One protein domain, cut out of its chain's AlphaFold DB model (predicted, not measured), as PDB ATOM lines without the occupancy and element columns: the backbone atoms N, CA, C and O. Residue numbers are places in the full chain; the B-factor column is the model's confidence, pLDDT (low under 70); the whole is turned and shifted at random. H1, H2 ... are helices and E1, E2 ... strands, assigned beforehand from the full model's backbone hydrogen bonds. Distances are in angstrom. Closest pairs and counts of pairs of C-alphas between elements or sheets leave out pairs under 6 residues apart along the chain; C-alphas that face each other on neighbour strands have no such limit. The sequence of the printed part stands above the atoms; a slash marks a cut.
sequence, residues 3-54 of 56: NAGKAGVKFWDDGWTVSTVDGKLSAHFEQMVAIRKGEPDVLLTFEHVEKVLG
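This is residues 3 to 54 of the 56 residues of an uncharacterized protein of Sphingobacterium sp. IITKGP-BTPF85 (UniProt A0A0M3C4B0). With little regular structure, two small strand hairpins, E1 with E2 and E3 with E4, lie far apart, joined by a long link; the short helix H1 sticks out after the second. The printed part has 52 residues, 19 in named elements: four strands in two antiparallel sheets, then one helix, a mixed class. It is extended, with a radius of gyration of the C-alphas of 17.6 A, and spans 43 by 31 by 24 A.

E1, residues 9 to 11, and E2, residues 18 to 20, form an antiparallel hairpin; N 10 and O 19 are within hydrogen-bond range, 2.8 A. E3, residues 33 to 35, and E4, residues 40 to 42, form another, with N 34 and O 41 at 2.9 A. H1, residues 47 to 53, is apart from E3; its every O i to N i+4 pair is within range.

E1 begins at C-alpha 9 (144.651, 134.137, 91.435); H1, 9.8 A from first to last C-alpha, ends at C-alpha 53 (178.461, 131.852, 70.082).

The farthest C-alphas, of Asp 13 and Gly 54, are 47.5 A apart. The link E2 to E3 is long. The printed part has no cut, and no printed residue is under 70 in pLDDT.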
ATOM      1  N   ASN A   3     148.498 138.516  83.801       98.44
ATOM      2  CA  ASN A   3     147.384 137.676  83.374       98.44
ATOM      3  C   ASN A   3     146.718 138.290  82.139       98.44
ATOM      4  O   ASN A   3     146.482 139.496  82.104       98.44
ATOM      5  N   ALA A   4     146.346 137.463  81.162       98.50
ATOM      6  CA  ALA A   4     145.631 137.915  79.964       98.50
ATOM      7  C   ALA A   4     144.164 138.319  80.234       98.50
ATOM      8  O   ALA A   4     143.505 138.907  79.377       98.50
ATOM      9  N   GLY A   5     143.627 137.947  81.398       97.81
ATOM     10  CA  GLY A   5     142.253 138.220  81.808       97.81
ATOM     11  C   GLY A   5     142.182 138.976  83.129       97.81
ATOM     12  O   GLY A   5     142.631 140.112  83.237       97.81
ATOM     13  N   LYS A   6     141.573 138.358  84.143       98.06
ATOM     14  CA  LYS A   6     141.406 138.953  85.474       98.06
ATOM     15  C   LYS A   6     142.719 138.925  86.270       98.06
ATOM     16  O   LYS A   6     143.499 137.979  86.190       98.06
ATOM     17  N   ALA A   7     142.925 139.935  87.116       97.56
ATOM     18  CA  ALA A   7     144.101 140.023  87.988       97.56
ATOM     19  C   ALA A   7     144.132 138.956  89.106       97.56
ATOM     20  O   ALA A   7     145.194 138.659  89.640       97.56
ATOM     21  N   GLY A   8     142.976 138.385  89.467       98.06
ATOM     22  CA  GLY A   8     142.863 137.430  90.573       98.06
ATOM     23  C   GLY A   8     143.580 136.098  90.325       98.06
ATOM     24  O   GLY A   8     143.653 135.612  89.192       98.06
ATOM     25  N   VAL A   9     144.028 135.472  91.415       98.44
ATOM     26  CA  VAL A   9     144.651 134.137  91.435       98.44
ATOM     27  C   VAL A   9     143.951 133.204  92.430       98.44
ATOM     28  O   VAL A   9     143.271 133.673  93.343       98.44
ATOM     29  N   LYS A  10     144.115 131.890  92.252       97.88
ATOM     30  CA  LYS A  10     143.698 130.849  93.202       97.88
ATOM     31  C   LYS A  10     144.891 129.982  93.603       97.88
ATOM     32  O   LYS A  10     145.704 129.637  92.746       97.88
ATOM     33  N   PHE A  11     144.950 129.621  94.881       98.38
ATOM     34  CA  PHE A  11     145.868 128.619  95.419       98.38
ATOM     35  C   PHE A  11     145.177 127.256  95.403       98.38
ATOM     36  O   PHE A  11     143.977 127.178  95.667       98.38
ATOM     37  N   TRP A  12     145.911 126.212  95.042       98.38
ATOM     38  CA  TRP A  12     145.396 124.845  94.981       98.38
ATOM     39  C   TRP A  12     145.694 124.093  96.285       98.38
ATOM     40  O   TRP A  12     146.582 124.476  97.046       98.38
ATOM     41  N   ASP A  13     144.974 122.994  96.522       98.44
ATOM     42  CA  ASP A  13     145.106 122.178  97.742       98.44
ATOM     43  C   ASP A  13     146.455 121.439  97.844       98.44
ATOM     44  O   ASP A  13     146.785 120.886  98.891       98.44
ATOM     45  N   ASP A  14     147.258 121.447  96.773       98.25
ATOM     46  CA  ASP A  14     148.628 120.919  96.770       98.25
ATOM     47  C   ASP A  14     149.627 121.803  97.541       98.25
ATOM     48  O   ASP A  14     150.755 121.380  97.790       98.25
ATOM     49  N   GLY A  15     149.217 123.016  97.932       97.62
ATOM     50  CA  GLY A  15     150.031 123.968  98.686       97.62
ATOM     51  C   GLY A  15     151.033 124.771  97.850       97.62
ATOM     52  O   GLY A  15     151.780 125.563  98.423       97.62
ATOM     53  N   TRP A  16     151.048 124.607  96.523       98.12
ATOM     54  CA  TRP A  16     152.055 125.203  95.636       98.12
ATOM     55  C   TRP A  16     151.471 125.867  94.397       98.12
ATOM     56  O   TRP A  16     151.906 126.955  94.017       98.12
ATOM     57  N   THR A  17     150.515 125.223  93.735       98.12
ATOM     58  CA  THR A  17     150.047 125.679  92.433       98.12
ATOM     59  C   THR A  17     149.240 126.965  92.584       98.12
ATOM     60  O   THR A  17     148.273 127.043  93.347       98.12
ATOM     61  N   VAL A  18     149.619 127.977  91.799       98.19
ATOM     62  CA  VAL A  18     148.884 129.234  91.656       98.19
ATOM     63  C   VAL A  18     148.443 129.372  90.208       98.19
ATOM     64  O   VAL A  18     149.264 129.350  89.293       98.19
ATOM     65  N   SER A  19     147.141 129.532  89.986       98.19
ATOM     66  CA  SER A  19     146.588 129.759  88.646       98.19
ATOM     67  C   SER A  19     145.671 130.977  88.624       98.19
ATOM     68  O   SER A  19     145.173 131.413  89.662       98.19
ATOM     69  N   THR A  20     145.386 131.504  87.437       98.62
ATOM     70  CA  THR A  20     144.411 132.589  87.261       98.62
ATOM     71  C   THR A  20     143.007 132.139  87.672       98.62
ATOM     72  O   THR A  20     142.642 130.967  87.536       98.62
ATOM     73  N   VAL A  21     142.199 133.070  88.190       98.31
ATOM     74  CA  VAL A  21     140.807 132.769  88.592       98.31
ATOM     75  C   VAL A  21     139.886 132.480  87.407       98.31
ATOM     76  O   VAL A  21     138.833 131.879  87.590       98.31
ATOM     77  N   ASP A  22     140.253 132.920  86.203       98.25
ATOM     78  CA  ASP A  22     139.465 132.760  84.977       98.25
ATOM     79  C   ASP A  22     140.049 131.729  83.997       98.25
ATOM     80  O   ASP A  22     139.519 131.568  82.899       98.25
ATOM     81  N   GLY A  23     141.127 131.038  84.382       97.75
ATOM     82  CA  GLY A  23     141.763 129.989  83.583       97.75
ATOM     83  C   GLY A  23     142.477 130.485  82.322       97.75
ATOM     84  O   GLY A  23     142.939 129.666  81.531       97.75
ATOM     85  N   LYS A  24     142.582 131.804  82.107       98.44
ATOM     86  CA  LYS A  24     143.330 132.367  80.977       98.44
ATOM     87  C   LYS A  24     144.834 132.348  81.243       98.44
ATOM     88  O   LYS A  24     145.276 132.272  82.389       98.44
ATOM     89  N   LEU A  25     145.607 132.449  80.159       98.50
ATOM     90  CA  LEU A  25     147.070 132.424  80.180       98.50
ATOM     91  C   LEU A  25     147.660 133.495  81.112       98.50
ATOM     92  O   LEU A  25     147.138 134.610  81.224       98.50
ATOM     93  N   SER A  26     148.787 133.147  81.730       98.50
ATOM     94  CA  SER A  26     149.635 134.047  82.508       98.50
ATOM     95  C   SER A  26     151.087 133.874  82.073       98.50
ATOM     96  O   SER A  26     151.490 132.777  81.687       98.50
ATOM     97  N   ALA A  27     151.860 134.957  82.118       98.25
ATOM     98  CA  ALA A  27     153.283 134.958  81.796       98.25
ATOM     99  C   ALA A  27     154.100 135.638  82.905       98.25
ATOM    100  O   ALA A  27     153.642 136.584  83.557       98.25
ATOM    101  N   HIS A  28     155.328 135.165  83.113       97.31
ATOM    102  CA  HIS A  28     156.281 135.688  84.090       97.31
ATOM    103  C   HIS A  28     157.659 135.814  83.437       97.31
ATOM    104  O   HIS A  28     158.091 134.889  82.758       97.31
ATOM    105  N   PHE A  29     158.355 136.918  83.709       95.25
ATOM    106  CA  PHE A  29     159.803 137.029  83.532       95.25
ATOM    107  C   PHE A  29     160.420 137.504  84.843       95.25
ATOM    108  O   PHE A  29     159.839 138.359  85.516       95.25
ATOM    109  N   GLU A  30     161.561 136.925  85.193       95.25
ATOM    110  CA  GLU A  30     162.325 137.255  86.390       95.25
ATOM    111  C   GLU A  30     163.706 137.752  85.967       95.25
ATOM    112  O   GLU A  30     164.287 137.254  85.003       95.25
ATOM    113  N   GLN A  31     164.215 138.750  86.683       92.00
ATOM    114  CA  GLN A  31     165.545 139.303  86.480       92.00
ATOM    115  C   GLN A  31     166.197 139.501  87.849       92.00
ATOM    116  O   GLN A  31     165.550 139.989  88.777       92.00
ATOM    117  N   MET A  32     167.473 139.144  87.973       95.31
ATOM    118  CA  MET A  32     168.244 139.370  89.193       95.31
ATOM    119  C   MET A  32     169.110 140.608  89.004       95.31
ATOM    120  O   MET A  32     169.883 140.687  88.052       95.31
ATOM    121  N   VAL A  33     168.986 141.572  89.915       94.44
ATOM    122  CA  VAL A  33     169.723 142.837  89.854       94.44
ATOM    123  C   VAL A  33     170.419 143.095  91.183       94.44
ATOM    124  O   VAL A  33     169.789 143.031  92.239       94.44
ATOM    125  N   ALA A  34     171.707 143.425  91.133       95.44
ATOM    126  CA  ALA A  34     172.454 143.932  92.276       95.44
ATOM    127  C   ALA A  34     172.552 145.461  92.202       95.44
ATOM    128  O   ALA A  34     172.996 146.016  91.201       95.44
ATOM    129  N   ILE A  35     172.174 146.158  93.276       95.69
ATOM    130  CA  ILE A  35     172.361 147.611  93.359       95.69
ATOM    131  C   ILE A  35     173.796 147.894  93.796       95.69
ATOM    132  O   ILE A  35     174.207 147.530  94.898       95.69
ATOM    133  N   ARG A  36     174.562 148.541  92.919       92.25
ATOM    134  CA  ARG A  36     175.923 149.009  93.204       92.25
ATOM    135  C   ARG A  36     175.887 150.516  93.446       92.25
ATOM    136  O   ARG A  36     174.887 151.009  93.947       92.25
ATOM    137  N   LYS A  37     176.972 151.250  93.173       94.62
ATOM    138  CA  LYS A  37     177.164 152.688  93.476       94.62
ATOM    139  C   LYS A  37     176.148 153.618  92.769       94.62
ATOM    140  O   LYS A  37     176.533 154.435  91.947       94.62
ATOM    141  N   GLY A  38     174.862 153.495  93.091       93.12
ATOM    142  CA  GLY A  38     173.748 154.176  92.429       93.12
ATOM    143  C   GLY A  38     173.284 153.537  91.116       93.12
ATOM    144  O   GLY A  38     172.352 154.052  90.512       93.12
ATOM    145  N   GLU A  39     173.889 152.427  90.685       95.19
ATOM    146  CA  GLU A  39     173.624 151.806  89.379       95.19
ATOM    147  C   GLU A  39     173.154 150.349  89.517       95.19
ATOM    148  O   GLU A  39     173.645 149.631  90.402       95.19
ATOM    149  N   PRO A  40     172.216 149.897  88.663       94.69
ATOM    150  CA  PRO A  40     171.792 148.506  88.615       94.69
ATOM    151  C   PRO A  40     172.797 147.659  87.827       94.69
ATOM    152  O   PRO A  40     173.144 147.975  86.693       94.69
ATOM    153  N   ASP A  41     173.213 146.547  88.415       93.56
ATOM    154  CA  ASP A  41     173.980 145.500  87.748       93.56
ATOM    155  C   ASP A  41     173.066 144.299  87.480       93.56
ATOM    156  O   ASP A  41     172.548 143.694  88.421       93.56
ATOM    157  N   VAL A  42     172.820 143.993  86.205       93.25
ATOM    158  CA  VAL A  42     171.908 142.925  85.776       93.25
ATOM    159  C   VAL A  42     172.674 141.607  85.722       93.25
ATOM    160  O   VAL A  42     173.595 141.454  84.928       93.25
ATOM    161  N   LEU A  43     172.292 140.648  86.565       92.94
ATOM    162  CA  LEU A  43     173.052 139.414  86.773       92.94
ATOM    163  C   LEU A  43     172.581 138.240  85.902       92.94
ATOM    164  O   LEU A  43     173.385 137.356  85.614       92.94
ATOM    165  N   LEU A  44     171.307 138.200  85.486       91.75
ATOM    166  CA  LEU A  44     170.807 137.165  84.568       91.75
ATOM    167  C   LEU A  44     170.745 137.738  83.148       91.75
ATOM    168  O   LEU A  44     169.728 138.282  82.712       91.75
ATOM    169  N   THR A  45     171.857 137.622  82.424       91.25
ATOM    170  CA  THR A  45     171.980 138.055  81.025       91.25
ATOM    171  C   THR A  45     172.414 136.898  80.124       91.25
ATOM    172  O   THR A  45     173.000 135.914  80.583       91.25
ATOM    173  N   PHE A  46     172.138 137.014  78.822       91.56
ATOM    174  CA  PHE A  46     172.627 136.074  77.804       91.56
ATOM    175  C   PHE A  46     174.010 136.448  77.255       91.56
ATOM    176  O   PHE A  46     174.586 135.673  76.493       91.56
ATOM    177  N   GLU A  47     174.589 137.566  77.705       91.00
ATOM    178  CA  GLU A  47     175.838 138.121  77.170       91.00
ATOM    179  C   GLU A  47     176.983 137.101  77.153       91.00
ATOM    180  O   GLU A  47     177.772 137.049  76.209       91.00
ATOM    181  N   HIS A  48     177.090 136.263  78.192       87.50
ATOM    182  CA  HIS A  48     178.134 135.239  78.250       87.50
ATOM    183  C   HIS A  48     177.961 134.172  77.162       87.50
ATOM    184  O   HIS A  48     178.945 133.746  76.560       87.50
ATOM    185  N   VAL A  49     176.719 133.758  76.905       91.38
ATOM    186  CA  VAL A  49     176.386 132.756  75.888       91.38
ATOM    187  C   VAL A  49     176.617 133.337  74.495       91.38
ATOM    188  O   VAL A  49     177.345 132.745  73.703       91.38
ATOM    189  N   GLU A  50     176.090 134.529  74.223       93.62
ATOM    190  CA  GLU A  50     176.225 135.230  72.936       93.62
ATOM    191  C   GLU A  50     177.697 135.482  72.579       93.62
ATOM    192  O   GLU A  50     178.139 135.196  71.463       93.62
ATOM    193  N   LYS A  51     178.509 135.888  73.565       92.69
ATOM    194  CA  LYS A  51     179.956 136.073  73.393       92.69
ATOM    195  C   LYS A  51     180.673 134.798  72.945       92.69
ATOM    196  O   LYS A  51     181.624 134.886  72.169       92.69
ATOM    197  N   VAL A  52     180.267 133.634  73.455       93.81
ATOM    198  CA  VAL A  52     180.846 132.336  73.066       93.81
ATOM    199  C   VAL A  52     180.338 131.898  71.692       93.81
ATOM    200  O   VAL A  52     181.106 131.327  70.921       93.81
ATOM    201  N   LEU A  53     179.075 132.190  71.370       93.62
ATOM    202  CA  LEU A  53     178.461 131.852  70.082       93.62
ATOM    203  C   LEU A  53     178.892 132.781  68.933       93.62
ATOM    204  O   LEU A  53     178.666 132.454  67.772       93.62
ATOM    205  N   GLY A  54     179.574 133.892  69.230       80.31
ATOM    206  CA  GLY A  54     180.108 134.816  68.225       80.31
ATOM    207  C   GLY A  54     179.051 135.725  67.595       80.31
ATOM    208  O   GLY A  54     179.347 136.414  66.620       80.31
TER     209      GLY A  54